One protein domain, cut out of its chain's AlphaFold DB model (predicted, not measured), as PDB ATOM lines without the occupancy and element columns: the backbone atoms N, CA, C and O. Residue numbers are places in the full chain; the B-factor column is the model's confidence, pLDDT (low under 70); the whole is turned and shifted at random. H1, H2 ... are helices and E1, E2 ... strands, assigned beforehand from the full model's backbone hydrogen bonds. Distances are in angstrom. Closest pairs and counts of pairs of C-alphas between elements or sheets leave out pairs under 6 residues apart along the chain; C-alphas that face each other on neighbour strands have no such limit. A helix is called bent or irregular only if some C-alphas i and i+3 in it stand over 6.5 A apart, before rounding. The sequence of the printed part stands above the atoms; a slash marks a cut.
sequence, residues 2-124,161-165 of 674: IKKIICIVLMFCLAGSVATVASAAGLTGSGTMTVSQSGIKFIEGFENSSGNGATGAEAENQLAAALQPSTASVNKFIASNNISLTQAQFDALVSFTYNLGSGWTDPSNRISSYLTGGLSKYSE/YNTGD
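Overview. This is residues 2 to 124 and 161 to 165 of the 674 residues of the protein "Listeria/Bacterioides repeat-containing protein" of Sporobacter termitidis DSM 10068 (UniProt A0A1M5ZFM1). Two lobes lie end to end: a bent two-stranded hairpin, E1 and E2, with the helices H1, H2 and H3 gathered beside it, and a second lobe of H4, H5 and H6. The lobes meet where H1 packs on H5, near the mean of the C-alphas, and H3 leads into H4 through one residue. The printed part has 128 residues, with six named helices and two named strands in the order H1 H2 E1 E2 H3 H4 H5 H6, an antiparallel sheet E1 - E2, and the class mixed, helices and strands. It is only just compact, close to loose, with a radius of gyration of the C-alphas of 16.5 A and spans of 49 by 33 by 22 A.

Along the chain. H1, residues 2 to 12, begins at C-alpha 2 (445.088, 488.780, 397.149) and is 16.3 A long. H2, residues 17 to 24, is neither bent nor irregular, but only just: C-alphas 17 and 20 are 6.2 A apart. E1, residues 28 to 36, is 21.6 A long and bends by 77 degrees at residue 31; E2, residues 39 to 47, is 18.6 A long and bends by 99 degrees at residue 44. H3 is residues 56 to 66, 15.5 A. H4, residues 68 to 81, measures 20.0 A, and H5, residues 87 to 100, 19.9 A. H6, residues 110 to 117, ends at C-alpha 117 (463.290, 489.350, 376.968).

Arrangement. H1 touches H3, about perpendicular at 87 degrees, closest at the C-alphas of Ile 6 and Leu 63, 6.4 A. The closest C-alphas of H1 and E2, Cys 7 and Gly 39, are 6.2 A apart. H2 is close to H1 but not clearly touching it; the closest C-alphas of H2 and E1, Ala 22 and Thr 28, are 6.4 A apart. In the hairpin E1 and E2, N 34 and O 41 are 2.8 A apart and N 28 and O 47 3.0 A, within hydrogen-bond range. H3 and H4 meet only through their link. H5 touches H1 with residues 91 to 95 alone, closest at the C-alphas of Ile 5 and Asp 91, 5.1 A, at a steep tilt of 54 degrees, the same way. H4 touches H5 with residues 69 to 74 alone, closest at the C-alphas of Ser 70 and Tyr 98, 5.3 A, at a steep tilt of 62 degrees, opposite ways. H6 is close to H4 but not clearly touching, with C-alphas 81 and 116 closest at 6.4 A; H5 and H6 are apart. In H1, H3, H4, H5 and H6 every O i to N i+4 pair is within hydrogen-bond range; in H2, 3 of 4 are.

Size, cuts and confidence. The C-alphas farthest apart, those of Gly 51 and Lys 121, are 52.4 A apart. Residues 125 to 160 are not printed, and C-alphas 124 and 161 are 16.8 A apart across the cut. No link between named elements is long. The mean pLDDT of the printed part is 74.7; residues 2 to 59 and 161 to 165 are under 70.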
ATOM      1  N   ILE A   2     444.610 490.112 396.702       53.47
ATOM      2  CA  ILE A   2     445.088 488.780 397.149       53.47
ATOM      3  C   ILE A   2     444.050 487.638 396.999       53.47
ATOM      4  O   ILE A   2     444.423 486.478 396.843       53.47
ATOM      5  N   LYS A   3     442.744 487.946 396.981       59.62
ATOM      6  CA  LYS A   3     441.669 486.932 396.998       59.62
ATOM      7  C   LYS A   3     441.670 485.955 395.813       59.62
ATOM      8  O   LYS A   3     441.316 484.797 395.995       59.62
ATOM      9  N   LYS A   4     442.093 486.385 394.617       62.56
ATOM     10  CA  LYS A   4     442.122 485.513 393.425       62.56
ATOM     11  C   LYS A   4     443.300 484.531 393.440       62.56
ATOM     12  O   LYS A   4     443.100 483.363 393.128       62.56
ATOM     13  N   ILE A   5     444.472 484.969 393.910       62.25
ATOM     14  CA  ILE A   5     445.676 484.132 394.101       62.25
ATOM     15  C   ILE A   5     445.393 482.980 395.070       62.25
ATOM     16  O   ILE A   5     445.771 481.839 394.820       62.25
ATOM     17  N   ILE A   6     444.673 483.274 396.153       64.25
ATOM     18  CA  ILE A   6     444.223 482.279 397.135       64.25
ATOM     19  C   ILE A   6     443.392 481.192 396.448       64.25
ATOM     20  O   ILE A   6     443.659 480.009 396.625       64.25
ATOM     21  N   CYS A   7     442.426 481.580 395.613       58.91
ATOM     22  CA  CYS A   7     441.558 480.626 394.923       58.91
ATOM     23  C   CYS A   7     442.340 479.698 393.974       58.91
ATOM     24  O   CYS A   7     441.990 478.528 393.848       58.91
ATOM     25  N   ILE A   8     443.430 480.185 393.371       60.22
ATOM     26  CA  ILE A   8     444.294 479.429 392.446       60.22
ATOM     27  C   ILE A   8     445.089 478.341 393.168       60.22
ATOM     28  O   ILE A   8     445.106 477.194 392.728       60.22
ATOM     29  N   VAL A   9     445.726 478.673 394.297       60.44
ATOM     30  CA  VAL A   9     446.481 477.689 395.094       60.44
ATOM     31  C   VAL A   9     445.566 476.546 395.539       60.44
ATOM     32  O   VAL A   9     445.968 475.386 395.531       60.44
ATOM     33  N   LEU A  10     444.304 476.855 395.842       56.25
ATOM     34  CA  LEU A  10     443.321 475.872 396.284       56.25
ATOM     35  C   LEU A  10     442.710 475.053 395.145       56.25
ATOM     36  O   LEU A  10     442.506 473.853 395.322       56.25
ATOM     37  N   MET A  11     442.475 475.657 393.974       55.81
ATOM     38  CA  MET A  11     442.046 474.933 392.771       55.81
ATOM     39  C   MET A  11     443.100 473.924 392.291       55.81
ATOM     40  O   MET A  11     442.740 472.888 391.747       55.81
ATOM     41  N   PHE A  12     444.393 474.162 392.534       54.25
ATOM     42  CA  PHE A  12     445.467 473.261 392.083       54.25
ATOM     43  C   PHE A  12     446.032 472.330 393.160       54.25
ATOM     44  O   PHE A  12     446.782 471.405 392.846       54.25
ATOM     45  N   CYS A  13     445.586 472.463 394.411       54.28
ATOM     46  CA  CYS A  13     445.724 471.404 395.414       54.28
ATOM     47  C   CYS A  13     444.805 470.189 395.144       54.28
ATOM     48  O   CYS A  13     445.008 469.138 395.751       54.28
ATOM     49  N   LEU A  14     443.841 470.296 394.217       45.88
ATOM     50  CA  LEU A  14     442.714 469.369 393.995       45.88
ATOM     51  C   LEU A  14     443.029 467.987 393.408       45.88
ATOM     52  O   LEU A  14     442.103 467.245 393.093       45.88
ATOM     53  N   ALA A  15     444.287 467.568 393.342       42.50
ATOM     54  CA  ALA A  15     444.573 466.157 393.096       42.50
ATOM     55  C   ALA A  15     444.543 465.283 394.369       42.50
ATOM     56  O   ALA A  15     444.832 464.091 394.303       42.50
ATOM     57  N   GLY A  16     444.174 465.837 395.533       43.03
ATOM     58  CA  GLY A  16     444.039 465.047 396.758       43.03
ATOM     59  C   GLY A  16     443.297 465.744 397.895       43.03
ATOM     60  O   GLY A  16     443.922 466.221 398.826       43.03
ATOM     61  N   SER A  17     441.962 465.688 397.882       50.38
ATOM     62  CA  SER A  17     441.056 465.924 399.025       50.38
ATOM     63  C   SER A  17     441.027 467.325 399.674       50.38
ATOM     64  O   SER A  17     441.987 468.091 399.694       50.38
ATOM     65  N   VAL A  18     439.888 467.640 400.294       54.91
ATOM     66  CA  VAL A  18     439.651 468.865 401.081       54.91
ATOM     67  C   VAL A  18     440.665 469.032 402.238       54.91
ATOM     68  O   VAL A  18     440.919 470.145 402.693       54.91
ATOM     69  N   ALA A  19     441.323 467.945 402.661       57.41
ATOM     70  CA  ALA A  19     442.307 467.930 403.741       57.41
ATOM     71  C   ALA A  19     443.606 468.699 403.425       57.41
ATOM     72  O   ALA A  19     444.176 469.324 404.317       57.41
ATOM     73  N   THR A  20     444.077 468.712 402.172       56.88
ATOM     74  CA  THR A  20     445.316 469.430 401.805       56.88
ATOM     75  C   THR A  20     445.124 470.945 401.837       56.88
ATOM     76  O   THR A  20     446.015 471.683 402.252       56.88
ATOM     77  N   VAL A  21     443.934 471.408 401.451       58.44
ATOM     78  CA  VAL A  21     443.546 472.820 401.536       58.44
ATOM     79  C   VAL A  21     443.426 473.263 402.990       58.44
ATOM     80  O   VAL A  21     443.979 474.296 403.360       58.44
ATOM     81  N   ALA A  22     442.761 472.454 403.818       59.97
ATOM     82  CA  ALA A  22     442.659 472.701 405.248       59.97
ATOM     83  C   ALA A  22     444.050 472.791 405.894       59.97
ATOM     84  O   ALA A  22     444.342 473.776 406.563       59.97
ATOM     85  N   SER A  23     444.957 471.858 405.592       64.31
ATOM     86  CA  SER A  23     446.331 471.887 406.105       64.31
ATOM     87  C   SER A  23     447.121 473.128 405.672       64.31
ATOM     88  O   SER A  23     447.817 473.705 406.504       64.31
ATOM     89  N   ALA A  24     447.019 473.562 404.410       62.91
ATOM     90  CA  ALA A  24     447.703 474.767 403.923       62.91
ATOM     91  C   ALA A  24     447.150 476.055 404.560       62.91
ATOM     92  O   ALA A  24     447.881 477.029 404.731       62.91
ATOM     93  N   ALA A  25     445.872 476.041 404.940       65.56
ATOM     94  CA  ALA A  25     445.243 477.093 405.726       65.56
ATOM     95  C   ALA A  25     445.486 476.941 407.243       65.56
ATOM     96  O   ALA A  25     445.079 477.810 407.998       65.56
ATOM     97  N   GLY A  26     446.162 475.886 407.716       66.38
ATOM     98  CA  GLY A  26     446.386 475.650 409.149       66.38
ATOM     99  C   GLY A  26     445.136 475.193 409.914       66.38
ATOM    100  O   GLY A  26     445.030 475.433 411.115       66.38
ATOM    101  N   LEU A  27     444.189 474.563 409.218       68.25
ATOM    102  CA  LEU A  27     442.924 474.042 409.736       68.25
ATOM    103  C   LEU A  27     442.997 472.525 409.971       68.25
ATOM    104  O   LEU A  27     443.681 471.801 409.242       68.25
ATOM    105  N   THR A  28     442.243 472.034 410.955       66.69
ATOM    106  CA  THR A  28     442.148 470.610 411.327       66.69
ATOM    107  C   THR A  28     440.714 470.082 411.173       66.69
ATOM    108  O   THR A  28     439.765 470.862 411.173       66.69
ATOM    109  N   GLY A  29     440.534 468.764 411.024       66.69
ATOM    110  CA  GLY A  29     439.211 468.118 410.911       66.69
ATOM    111  C   GLY A  29     438.854 467.607 409.506       66.69
ATOM    112  O   GLY A  29     439.714 467.514 408.628       66.69
ATOM    113  N   SER A  30     437.585 467.237 409.301       60.44
ATOM    114  CA  SER A  30     437.049 466.716 408.035       60.44
ATOM    115  C   SER A  30     435.750 467.433 407.673       60.44
ATOM    116  O   SER A  30     434.774 467.347 408.417       60.44
ATOM    117  N   GLY A  31     435.717 468.094 406.517       64.06
ATOM    118  CA  GLY A  31     434.579 468.906 406.098       64.06
ATOM    119  C   GLY A  31     434.435 469.059 404.586       64.06
ATOM    120  O   GLY A  31     435.223 468.520 403.807       64.06
ATOM    121  N   THR A  32     433.423 469.819 404.166       60.25
ATOM    122  CA  THR A  32     433.121 470.114 402.755       60.25
ATOM    123  C   THR A  32     433.396 471.583 402.421       60.25
ATOM    124  O   THR A  32     433.088 472.492 403.194       60.25
ATOM    125  N   MET A  33     434.013 471.830 401.262       61.41
ATOM    126  CA  MET A  33     434.434 473.161 400.810       61.41
ATOM    127  C   MET A  33     434.148 473.329 399.317       61.41
ATOM    128  O   MET A  33     434.311 472.393 398.538       61.41
ATOM    129  N   THR A  34     433.778 474.543 398.915       60.31
ATOM    130  CA  THR A  34     433.661 474.964 397.513       60.31
ATOM    131  C   THR A  34     434.575 476.157 397.247       60.31
ATOM    132  O   THR A  34     434.630 477.102 398.034       60.31
ATOM    133  N   VAL A  35     435.317 476.110 396.138       57.44
ATOM    134  CA  VAL A  35     436.236 477.173 395.703       57.44
ATOM    135  C   VAL A  35     435.722 477.739 394.389       57.44
ATOM    136  O   VAL A  35     435.341 476.993 393.492       57.44
ATOM    137  N   SER A  36     435.698 479.063 394.269       57.88
ATOM    138  CA  SER A  36     435.241 479.754 393.065       57.88
ATOM    139  C   SER A  36     436.098 480.985 392.794       57.88
ATOM    140  O   SER A  36     436.819 481.446 393.673       57.88
ATOM    141  N   GLN A  37     435.940 481.602 391.620       53.75
ATOM    142  CA  GLN A  37     436.547 482.909 391.328       53.75
ATOM    143  C   GLN A  37     436.133 484.015 392.323       53.75
ATOM    144  O   GLN A  37     436.800 485.047 392.410       53.75
ATOM    145  N   SER A  38     435.031 483.816 393.056       56.81
ATOM    146  CA  SER A  38     434.488 484.772 394.027       56.81
ATOM    147  C   SER A  38     435.004 484.586 395.462       56.81
ATOM    148  O   SER A  38     434.719 485.432 396.308       56.81
ATOM    149  N   GLY A  39     435.778 483.528 395.731       57.53
ATOM    150  CA  GLY A  39     436.307 483.207 397.059       57.53
ATOM    151  C   GLY A  39     436.039 481.763 397.489       57.53
ATOM    152  O   GLY A  39     435.550 480.937 396.705       57.53
ATOM    153  N   ILE A  40     436.360 481.477 398.753       59.88
ATOM    154  CA  ILE A  40     436.189 480.164 399.392       59.88
ATOM    155  C   ILE A  40     434.878 480.142 400.186       59.88
ATOM    156  O   ILE A  40     434.622 481.030 401.000       59.88
ATOM    157  N   LYS A  41     434.065 479.097 400.006       61.88
ATOM    158  CA  LYS A  41     432.896 478.810 400.849       61.88
ATOM    159  C   LYS A  41     433.063 477.465 401.555       61.88
ATOM    160  O   LYS A  41     433.114 476.423 400.901       61.88
ATOM    161  N   PHE A  42     433.102 477.490 402.887       63.28
ATOM    162  CA  PHE A  42     433.004 476.289 403.721       63.28
ATOM    163  C   PHE A  42     431.539 475.920 403.921       63.28
ATOM    164  O   PHE A  42     430.707 476.801 404.133       63.28
ATOM    165  N   ILE A  43     431.243 474.628 403.810       56.06
ATOM    166  CA  ILE A  43     429.888 474.101 403.946       56.06
ATOM    167  C   ILE A  43     429.698 473.541 405.365       56.06
ATOM    168  O   ILE A  43     428.725 473.933 405.987       56.06
ATOM    169  N   GLU A  44     430.634 472.742 405.910       61.84
ATOM    170  CA  GLU A  44     430.663 472.296 407.328       61.84
ATOM    171  C   GLU A  44     431.959 471.501 407.648       61.84
ATOM    172  O   GLU A  44     432.478 470.838 406.749       61.84
ATOM    173  N   GLY A  45     432.468 471.523 408.899       61.59
ATOM    174  CA  GLY A  45     433.380 470.484 409.445       61.59
ATOM    175  C   GLY A  45     434.886 470.776 409.666       61.59
ATOM    176  O   GLY A  45     435.610 469.850 410.029       61.59
ATOM    177  N   PHE A  46     435.389 472.007 409.477       66.19
ATOM    178  CA  PHE A  46     436.804 472.359 409.751       66.19
ATOM    179  C   PHE A  46     436.976 473.294 410.950       66.19
ATOM    180  O   PHE A  46     436.209 474.242 411.114       66.19
ATOM    181  N   GLU A  47     438.033 473.065 411.731       65.94
ATOM    182  CA  GLU A  47     438.379 473.825 412.932       65.94
ATOM    183  C   GLU A  47     439.654 474.660 412.740       65.94
ATOM    184  O   GLU A  47     440.598 474.238 412.066       65.94
ATOM    185  N   ASN A  48     439.688 475.854 413.334       64.88
ATOM    186  CA  ASN A  48     440.883 476.695 413.423       64.88
ATOM    187  C   ASN A  48     441.779 476.285 414.609       64.88
ATOM    188  O   ASN A  48     441.427 475.419 415.407       64.88
ATOM    189  N   SER A  49     442.929 476.946 414.779       63.16
ATOM    190  CA  SER A  49     443.889 476.647 415.858       63.16
ATOM    191  C   SER A  49     443.342 476.827 417.285       63.16
ATOM    192  O   SER A  49     444.018 476.457 418.241       63.16
ATOM    193  N   SER A  50     442.143 477.394 417.438       66.62
ATOM    194  CA  SER A  50     441.433 477.550 418.712       66.62
ATOM    195  C   SER A  50     440.352 476.480 418.937       66.62
ATOM    196  O   SER A  50     439.655 476.551 419.947       66.62
ATOM    197  N   GLY A  51     440.183 475.518 418.019       59.34
ATOM    198  CA  GLY A  51     439.168 474.456 418.098       59.34
ATOM    199  C   GLY A  51     437.744 474.901 417.734       59.34
ATOM    200  O   GLY A  51     436.786 474.195 418.030       59.34
ATOM    201  N   ASN A  52     437.583 476.077 417.116       64.44
ATOM    202  CA  ASN A  52     436.283 476.594 416.672       64.44
ATOM    203  C   ASN A  52     436.104 476.388 415.165       64.44
ATOM    204  O   ASN A  52     437.089 476.373 414.428       64.44
ATOM    205  N   GLY A  53     434.855 476.337 414.689       64.12
ATOM    206  CA  GLY A  53     434.557 476.319 413.253       64.12
ATOM    207  C   GLY A  53     435.194 477.510 412.524       64.12
ATOM    208  O   GLY A  53     434.941 478.659 412.886       64.12
ATOM    209  N   ALA A  54     436.029 477.244 411.518       64.12
ATOM    210  CA  ALA A  54     436.739 478.284 410.775       64.12
ATOM    211  C   ALA A  54     435.816 479.000 409.774       64.12
ATOM    212  O   ALA A  54     435.111 478.362 408.988       64.12
ATOM    213  N   THR A  55     435.840 480.334 409.756       68.06
ATOM    214  CA  THR A  55     435.113 481.115 408.743       68.06
ATOM    215  C   THR A  55     435.896 481.182 407.425       68.06
ATOM    216  O   THR A  55     437.126 481.137 407.404       68.06
ATOM    217  N   GLY A  56     435.197 481.373 406.298       65.19
ATOM    218  CA  GLY A  56     435.847 481.553 404.989       65.19
ATOM    219  C   GLY A  56     436.857 482.707 404.954       65.19
ATOM    220  O   GLY A  56     437.901 482.594 404.321       65.19
ATOM    221  N   ALA A  57     436.593 483.789 405.693       69.94
ATOM    222  CA  ALA A  57     437.485 484.942 405.772       69.94
ATOM    223  C   ALA A  57     438.775 484.655 406.563       69.94
ATOM    224  O   ALA A  57     439.838 485.160 406.207       69.94
ATOM    225  N   GLU A  58     438.706 483.843 407.620       68.38
ATOM    226  CA  GLU A  58     439.884 483.456 408.407       68.38
ATOM    227  C   GLU A  58     440.830 482.568 407.594       68.38
ATOM    228  O   GLU A  58     442.031 482.836 407.555       68.38
ATOM    229  N   ALA A  59     440.287 481.591 406.862       67.00
ATOM    230  CA  ALA A  59     441.073 480.743 405.968       67.00
ATOM    231  C   ALA A  59     441.706 481.542 404.812       67.00
ATOM    232  O   ALA A  59     442.875 481.332 404.480       67.00
ATOM    233  N   GLU A  60     440.970 482.499 404.224       71.69
ATOM    234  CA  GLU A  60     441.521 483.427 403.225       71.69
ATOM    235  C   GLU A  60     442.709 484.218 403.797       71.69
ATOM    236  O   GLU A  60     443.738 484.348 403.137       71.69
ATOM    237  N   ASN A  61     442.604 484.719 405.029       74.75
ATOM    238  CA  ASN A  61     443.674 485.492 405.664       74.75
ATOM    239  C   ASN A  61     444.907 484.639 405.994       74.75
ATOM    240  O   ASN A  61     446.035 485.093 405.797       74.75
ATOM    241  N   GLN A  62     444.717 483.406 406.464       71.69
ATOM    242  CA  GLN A  62     445.825 482.486 406.730       71.69
ATOM    243  C   GLN A  62     446.549 482.096 405.437       71.69
ATOM    244  O   GLN A  62     447.780 482.133 405.385       71.69
ATOM    245  N   LEU A  63     445.810 481.833 404.356       72.44
ATOM    246  CA  LEU A  63     446.426 481.538 403.064       72.44
ATOM    247  C   LEU A  63     447.100 482.773 402.448       72.44
ATOM    248  O   LEU A  63     448.195 482.669 401.897       72.44
ATOM    249  N   ALA A  64     446.499 483.961 402.589       77.25
ATOM    250  CA  ALA A  64     447.132 485.227 402.217       77.25
ATOM    251  C   ALA A  64     448.491 485.399 402.905       77.25
ATOM    252  O   ALA A  64     449.452 485.824 402.262       77.25
ATOM    253  N   ALA A  65     448.563 485.083 404.200       79.19
ATOM    254  CA  ALA A  65     449.790 485.163 404.981       79.19
ATOM    255  C   ALA A  65     450.830 484.140 404.501       79.19
ATOM    256  O   ALA A  65     451.988 484.506 404.296       79.19
ATOM    257  N   ALA A  66     450.417 482.898 404.231       76.38
ATOM    258  CA  ALA A  66     451.294 481.849 403.709       76.38
ATOM    259  C   ALA A  66     451.908 482.202 402.341       76.38
ATOM    260  O   ALA A  66     453.032 481.802 402.043       76.38
ATOM    261  N   LEU A  67     451.201 482.987 401.523       83.56
ATOM    262  CA  LEU A  67     451.657 483.413 400.198       83.56
ATOM    263  C   LEU A  67     452.524 484.680 400.211       83.56
ATOM    264  O   LEU A  67     453.078 485.035 399.165       83.56
ATOM    265  N   GLN A  68     452.670 485.372 401.350       85.81
ATOM    266  CA  GLN A  68     453.465 486.607 401.434       85.81
ATOM    267  C   GLN A  68     454.914 486.438 400.946       85.81
ATOM    268  O   GLN A  68     455.350 487.273 400.151       85.81
ATOM    269  N   PRO A  69     455.660 485.377 401.320       87.69
ATOM    270  CA  PRO A  69     457.032 485.195 400.842       87.69
ATOM    271  C   PRO A  69     457.113 485.052 399.315       87.69
ATOM    272  O   PRO A  69     457.928 485.711 398.666       87.69
ATOM    273  N   SER A  70     456.224 484.253 398.723       89.31
ATOM    274  CA  SER A  70     456.137 484.053 397.271       89.31
ATOM    275  C   SER A  70     455.747 485.342 396.546       89.31
ATOM    276  O   SER A  70     456.381 485.717 395.562       89.31
ATOM    277  N   THR A  71     454.770 486.073 397.087       91.31
ATOM    278  CA  THR A  71     454.344 487.396 396.599       91.31
ATOM    279  C   THR A  71     455.506 488.389 396.599       91.31
ATOM    280  O   THR A  71     455.752 489.062 395.597       91.31
ATOM    281  N   ALA A  72     456.256 488.467 397.701       92.31
ATOM    282  CA  ALA A  72     457.411 489.348 397.824       92.31
ATOM    283  C   ALA A  72     458.518 488.986 396.820       92.31
ATOM    284  O   ALA A  72     459.099 489.878 396.204       92.31
ATOM    285  N   SER A  73     458.775 487.690 396.610       93.88
ATOM    286  CA  SER A  73     459.753 487.213 395.627       93.88
ATOM    287  C   SER A  73     459.378 487.608 394.196       93.88
ATOM    288  O   SER A  73     460.220 488.134 393.468       93.88
ATOM    289  N   VAL A  74     458.119 487.397 393.799       95.19
ATOM    290  CA  VAL A  74     457.625 487.772 392.463       95.19
ATOM    291  C   VAL A  74     457.704 489.288 392.272       95.19
ATOM    292  O   VAL A  74     458.261 489.752 391.281       95.19
ATOM    293  N   ASN A  75     457.240 490.075 393.250       95.31
ATOM    294  CA  ASN A  75     457.326 491.538 393.204       95.31
ATOM    295  C   ASN A  75     458.767 492.037 393.075       95.31
ATOM    296  O   ASN A  75     459.038 492.939 392.284       95.31
ATOM    297  N   LYS A  76     459.701 491.439 393.824       96.75
ATOM    298  CA  LYS A  76     461.123 491.774 393.732       96.75
ATOM    299  C   LYS A  76     461.654 491.518 392.323       96.75
ATOM    300  O   LYS A  76     462.283 492.403 391.756       96.75
ATOM    301  N   PHE A  77     461.375 490.348 391.750       96.75
ATOM    302  CA  PHE A  77     461.805 490.007 390.393       96.75
ATOM    303  C   PHE A  77     461.255 490.986 389.346       96.75
ATOM    304  O   PHE A  77     462.012 491.487 388.516       96.75
ATOM    305  N   ILE A  78     459.959 491.299 389.419       96.25
ATOM    306  CA  ILE A  78     459.289 492.227 388.501       96.25
ATOM    307  C   ILE A  78     459.902 493.627 388.598       96.25
ATOM    308  O   ILE A  78     460.245 494.214 387.574       96.25
ATOM    309  N   ALA A  79     460.090 494.138 389.817       96.06
ATOM    310  CA  ALA A  79     460.670 495.457 390.049       96.06
ATOM    311  C   ALA A  79     462.130 495.538 389.578       96.06
ATOM    312  O   ALA A  79     462.508 496.502 388.917       96.06
ATOM    313  N   SER A  80     462.946 494.519 389.870       96.06
ATOM    314  CA  SER A  80     464.360 494.482 389.472       96.06
ATOM    315  C   SER A  80     464.571 494.412 387.959       96.06
ATOM    316  O   SER A  80     465.628 494.820 387.489       96.06
ATOM    317  N   ASN A  81     463.586 493.922 387.204       95.56
ATOM    318  CA  ASN A  81     463.683 493.752 385.755       95.56
ATOM    319  C   ASN A  81     462.737 494.668 384.961       95.56
ATOM    320  O   ASN A  81     462.647 494.538 383.743       95.56
ATOM    321  N   ASN A  82     462.033 495.588 385.631       93.56
ATOM    322  CA  ASN A  82     461.068 496.509 385.023       93.56
ATOM    323  C   ASN A  82     460.004 495.806 384.149       93.56
ATOM    324  O   ASN A  82     459.689 496.238 383.039       93.56
ATOM    325  N   ILE A  83     459.465 494.693 384.646       94.25
ATOM    326  CA  ILE A  83     458.463 493.886 383.938       94.25
ATOM    327  C   ILE A  83     457.059 494.414 384.268       94.25
ATOM    328  O   ILE A  83     456.787 494.834 385.388       94.25
ATOM    329  N   SER A  84     456.137 494.373 383.305       91.44
ATOM    330  CA  SER A  84     454.704 494.585 383.553       91.44
ATOM    331  C   SER A  84     453.947 493.294 383.286       91.44
ATOM    332  O   SER A  84     454.052 492.734 382.197       91.44
ATOM    333  N   LEU A  85     453.189 492.827 384.277       91.81
ATOM    334  CA  LEU A  85     452.374 491.619 384.179       91.81
ATOM    335  C   LEU A  85     450.893 491.958 384.288       91.81
ATOM    336  O   LEU A  85     450.500 492.869 385.019       91.81
ATOM    337  N   THR A  86     450.062 491.170 383.613       91.25
ATOM    338  CA  THR A  86     448.638 491.112 383.949       91.25
ATOM    339  C   THR A  86     448.452 490.502 385.339       91.25
ATOM    340  O   THR A  86     449.322 489.788 385.846       91.25
ATOM    341  N   GLN A  87     447.283 490.723 385.948       87.25
ATOM    342  CA  GLN A  87     446.981 490.105 387.239       87.25
ATOM    343  C   GLN A  87     447.049 488.572 387.166       87.25
ATOM    344  O   GLN A  87     447.595 487.954 388.066       87.25
ATOM    345  N   ALA A  88     446.569 487.957 386.082       85.44
ATOM    346  CA  ALA A  88     446.601 486.503 385.931       85.44
ATOM    347  C   ALA A  88     448.032 485.948 385.838       85.44
ATOM    348  O   ALA A  88     448.350 484.945 386.472       85.44
ATOM    349  N   GLN A  89     448.917 486.635 385.111       91.56
ATOM    350  CA  GLN A  89     450.336 486.279 385.038       91.56
ATOM    351  C   GLN A  89     451.023 486.411 386.398       91.56
ATOM    352  O   GLN A  89     451.787 485.532 386.792       91.56
ATOM    353  N   PHE A  90     450.730 487.488 387.133       91.94
ATOM    354  CA  PHE A  90     451.222 487.663 388.496       91.94
ATOM    355  C   PHE A  90     450.740 486.532 389.409       91.94
ATOM    356  O   PHE A  90     451.546 485.902 390.092       91.94
ATOM    357  N   ASP A  91     449.443 486.232 389.380       87.00
ATOM    358  CA  ASP A  91     448.837 485.204 390.216       87.00
ATOM    359  C   ASP A  91     449.422 483.811 389.920       87.00
ATOM    360  O   ASP A  91     449.751 483.064 390.847       87.00
ATOM    361  N   ALA A  92     449.612 483.482 388.637       88.19
ATOM    362  CA  ALA A  92     450.248 482.245 388.196       88.19
ATOM    363  C   ALA A  92     451.689 482.131 388.709       88.19
ATOM    364  O   ALA A  92     452.060 481.091 389.247       88.19
ATOM    365  N   LEU A  93     452.488 483.201 388.622       91.56
ATOM    366  CA  LEU A  93     453.864 483.195 389.127       91.56
ATOM    367  C   LEU A  93     453.937 483.110 390.654       91.56
ATOM    368  O   LEU A  93     454.850 482.474 391.180       91.56
ATOM    369  N   VAL A  94     452.995 483.710 391.388       89.31
ATOM    370  CA  VAL A  94     452.931 483.560 392.851       89.31
ATOM    371  C   VAL A  94     452.612 482.115 393.224       89.31
ATOM    372  O   VAL A  94     453.292 481.563 394.089       89.31
ATOM    373  N   SER A  95     451.654 481.481 392.540       84.81
ATOM    374  CA  SER A  95     451.349 480.056 392.730       84.81
ATOM    375  C   SER A  95     452.556 479.170 392.393       84.81
ATOM    376  O   SER A  95     452.981 478.350 393.211       84.81
ATOM    377  N   PHE A  96     453.197 479.427 391.253       87.06
ATOM    378  CA  PHE A  96     454.396 478.727 390.797       87.06
ATOM    379  C   PHE A  96     455.536 478.825 391.825       87.06
ATOM    380  O   PHE A  96     456.128 477.811 392.199       87.06
ATOM    381  N   THR A  97     455.765 480.030 392.361       89.12
ATOM    382  CA  THR A  97     456.784 480.323 393.384       89.12
ATOM    383  C   THR A  97     456.452 479.710 394.740       89.12
ATOM    384  O   THR A  97     457.354 479.308 395.466       89.12
ATOM    385  N   TYR A  98     455.178 479.643 395.122       84.69
ATOM    386  CA  TYR A  98     454.768 478.981 396.360       84.69
ATOM    387  C   TYR A  98     455.054 477.477 396.315       84.69
ATOM    388  O   TYR A  98     455.559 476.921 397.286       84.69
ATOM    389  N   ASN A  99     454.800 476.836 395.171       78.19
ATOM    390  CA  ASN A  99     454.983 475.393 395.017       78.19
ATOM    391  C   ASN A  99     456.451 474.968 394.816       78.19
ATOM    392  O   ASN A  99     456.815 473.874 395.238       78.19
ATOM    393  N   LEU A 100     457.288 475.788 394.169       78.94
ATOM    394  CA  LEU A 100     458.665 475.409 393.791       78.94
ATOM    395  C   LEU A 100     459.766 476.275 394.405       78.94
ATOM    396  O   LEU A 100     460.952 475.995 394.229       78.94
ATOM    397  N   GLY A 101     459.397 477.354 395.089       84.88
ATOM    398  CA  GLY A 101     460.333 478.394 395.488       84.88
ATOM    399  C   GLY A 101     460.724 479.322 394.333       84.88
ATOM    400  O   GLY A 101     460.190 479.277 393.225       84.88
ATOM    401  N   SER A 102     461.670 480.217 394.607       89.44
ATOM    402  CA  SER A 102     462.043 481.324 393.719       89.44
ATOM    403  C   SER A 102     463.150 480.991 392.712       89.44
ATOM    404  O   SER A 102     463.651 481.895 392.046       89.44
ATOM    405  N   GLY A 103     463.562 479.723 392.599       87.81
ATOM    406  CA  GLY A 103     464.685 479.304 391.747       87.81
ATOM    407  C   GLY A 103     464.504 479.662 390.270       87.81
ATOM    408  O   GLY A 103     465.467 480.006 389.595       87.81
ATOM    409  N   TRP A 104     463.257 479.696 389.793       91.31
ATOM    410  CA  TRP A 104     462.924 480.076 388.422       91.31
ATOM    411  C   TRP A 104     463.350 481.497 388.044       91.31
ATOM    412  O   TRP A 104     463.453 481.779 386.857       91.31
ATOM    413  N   THR A 105     463.596 482.379 389.022       93.62
ATOM    414  CA  THR A 105     464.012 483.772 388.785       93.62
ATOM    415  C   THR A 105     465.440 483.898 388.247       93.62
ATOM    416  O   THR A 105     465.785 484.954 387.715       93.62
ATOM    417  N   ASP A 106     466.258 482.841 388.330       91.25
ATOM    418  CA  ASP A 106     467.597 482.821 387.734       91.25
ATOM    419  C   ASP A 106     467.519 483.084 386.211       91.25
ATOM    420  O   ASP A 106     466.742 482.409 385.528       91.25
ATOM    421  N   PRO A 107     468.290 484.044 385.660       87.88
ATOM    422  CA  PRO A 107     468.250 484.399 384.237       87.88
ATOM    423  C   PRO A 107     468.569 483.254 383.265       87.88
ATOM    424  O   PRO A 107     468.220 483.347 382.089       87.88
ATOM    425  N   SER A 108     469.228 482.189 383.727       84.00
ATOM    426  CA  SER A 108     469.488 480.988 382.923       84.00
ATOM    427  C   SER A 108     468.232 480.147 382.663       84.00
ATOM    428  O   SER A 108     468.207 479.352 381.725       84.00
ATOM    429  N   ASN A 109     467.163 480.344 383.442       89.31
ATOM    430  CA  ASN A 109     465.905 479.630 383.264       89.31
ATOM    431  C   ASN A 109     465.027 480.278 382.190       89.31
ATOM    432  O   ASN A 109     464.841 481.497 382.166       89.31
ATOM    433  N   ARG A 110     464.389 479.439 381.361       91.56
ATOM    434  CA  ARG A 110     463.539 479.865 380.232       91.56
ATOM    435  C   ARG A 110     462.462 480.871 380.636       91.56
ATOM    436  O   ARG A 110     462.325 481.905 380.003       91.56
ATOM    437  N   ILE A 111     461.726 480.620 381.716       93.12
ATOM    438  CA  ILE A 111     460.645 481.528 382.124       93.12
ATOM    439  C   ILE A 111     461.168 482.916 382.540       93.12
ATOM    440  O   ILE A 111     460.569 483.924 382.172       93.12
ATOM    441  N   SER A 112     462.318 482.995 383.224       94.44
ATOM    442  CA  SER A 112     462.955 484.271 383.589       94.44
ATOM    443  C   SER A 112     463.473 485.014 382.359       94.44
ATOM    444  O   SER A 112     463.203 486.208 382.189       94.44
ATOM    445  N   SER A 113     464.150 484.311 381.448       93.75
ATOM    446  CA  SER A 113     464.649 484.906 380.206       93.75
ATOM    447  C   SER A 113     463.519 485.348 379.270       93.75
ATOM    448  O   SER A 113     463.640 486.369 378.592       93.75
ATOM    449  N   TYR A 114     462.377 484.657 379.267       94.75
ATOM    450  CA  TYR A 114     461.217 485.041 378.457       94.75
ATOM    451  C   TYR A 114     460.530 486.285 379.020       94.75
ATOM    452  O   TYR A 114     460.189 487.203 378.274       94.75
ATOM    453  N   LEU A 115     460.377 486.341 380.345       94.75
ATOM    454  CA  LEU A 115     459.817 487.487 381.055       94.75
ATOM    455  C   LEU A 115     460.662 488.754 380.866       94.75
ATOM    456  O   LEU A 115     460.114 489.821 380.597       94.75
ATOM    457  N   THR A 116     461.987 488.636 380.959       93.81
ATOM    458  CA  THR A 116     462.921 489.764 380.787       93.81
ATOM    459  C   THR A 116     463.144 490.133 379.317       93.81
ATOM    460  O   THR A 116     463.313 491.306 378.991       93.81
ATOM    461  N   GLY A 117     463.106 489.154 378.409       89.31
ATOM    462  CA  GLY A 117     463.290 489.350 376.968       89.31
ATOM    463  C   GLY A 117     462.042 489.826 376.215       89.31
ATOM    464  O   GLY A 117     462.166 490.264 375.065       89.31
ATOM    465  N   GLY A 118     460.870 489.758 376.852       91.19
ATOM    466  CA  GLY A 118     459.568 490.129 376.300       91.19
ATOM    467  C   GLY A 118     458.777 488.919 375.794       91.19
ATOM    468  O   GLY A 118     459.134 488.309 374.788       91.19
ATOM    469  N   LEU A 119     457.655 488.624 376.460       89.12
ATOM    470  CA  LEU A 119     456.826 487.435 376.213       89.12
ATOM    471  C   LEU A 119     456.259 487.340 374.788       89.12
ATOM    472  O   LEU A 119     456.047 486.238 374.299       89.12
ATOM    473  N   SER A 120     456.044 488.466 374.102       88.25
ATOM    474  CA  SER A 120     455.468 488.500 372.747       88.25
ATOM    475  C   SER A 120     456.342 487.856 371.666       88.25
ATOM    476  O   SER A 120     455.875 487.656 370.548       88.25
ATOM    477  N   LYS A 121     457.607 487.549 371.976       90.44
ATOM    478  CA  LYS A 121     458.544 486.873 371.067       90.44
ATOM    479  C   LYS A 121     458.382 485.354 371.048       90.44
ATOM    480  O   LYS A 121     458.966 484.706 370.186       90.44
ATOM    481  N   TYR A 122     457.649 484.804 372.007       89.44
ATOM    482  CA  TYR A 122     457.546 483.371 372.232       89.44
ATOM    483  C   TYR A 122     456.135 482.899 371.921       89.44
ATOM    484  O   TYR A 122     455.155 483.604 372.170       89.44
ATOM    485  N   SER A 123     456.032 481.700 371.361       89.56
ATOM    486  CA  SER A 123     454.738 481.086 371.114       89.56
ATOM    487  C   SER A 123     454.089 480.640 372.427       89.56
ATOM    488  O   SER A 123     454.735 480.493 373.466       89.56
ATOM    489  N   GLU A 124     452.789 480.364 372.370       90.38
ATOM    490  CA  GLU A 124     452.056 479.775 373.493       90.38
ATOM    491  C   GLU A 124     452.746 478.510 374.025       90.38
ATOM    492  O   GLU A 124     452.921 478.364 375.233       90.38
ATOM    493  N   TYR A 161     440.668 480.441 384.647       61.47
ATOM    494  CA  TYR A 161     440.774 479.701 385.898       61.47
ATOM    495  C   TYR A 161     440.129 478.304 385.785       61.47
ATOM    496  O   TYR A 161     440.199 477.529 386.736       61.47
ATOM    497  N   ASN A 162     439.499 477.977 384.649       58.34
ATOM    498  CA  ASN A 162     438.862 476.688 384.381       58.34
ATOM    499  C   ASN A 162     439.783 475.747 383.580       58.34
ATOM    500  O   ASN A 162     440.467 476.158 382.646       58.34
ATOM    501  N   THR A 163     439.762 474.451 383.909       57.66
ATOM    502  CA  THR A 163     440.608 473.406 383.292       57.66
ATOM    503  C   THR A 163     439.827 472.385 382.451       57.66
ATOM    504  O   THR A 163     440.316 471.282 382.228       57.66
ATOM    505  N   GLY A 164     438.609 472.727 382.014       51.62
ATOM    506  CA  GLY A 164     437.620 471.765 381.498       51.62
ATOM    507  C   GLY A 164     438.028 470.975 380.249       51.62
ATOM    508  O   GLY A 164     437.630 469.820 380.133       51.62
ATOM    509  N   ASP A 165     438.872 471.545 379.382       57.62
ATOM    510  CA  ASP A 165     439.282 470.909 378.126       57.62
ATOM    511  C   ASP A 165     440.786 470.605 378.088       57.62
ATOM    512  O   ASP A 165     441.631 471.414 378.495       57.62
TER     513      ASP A 165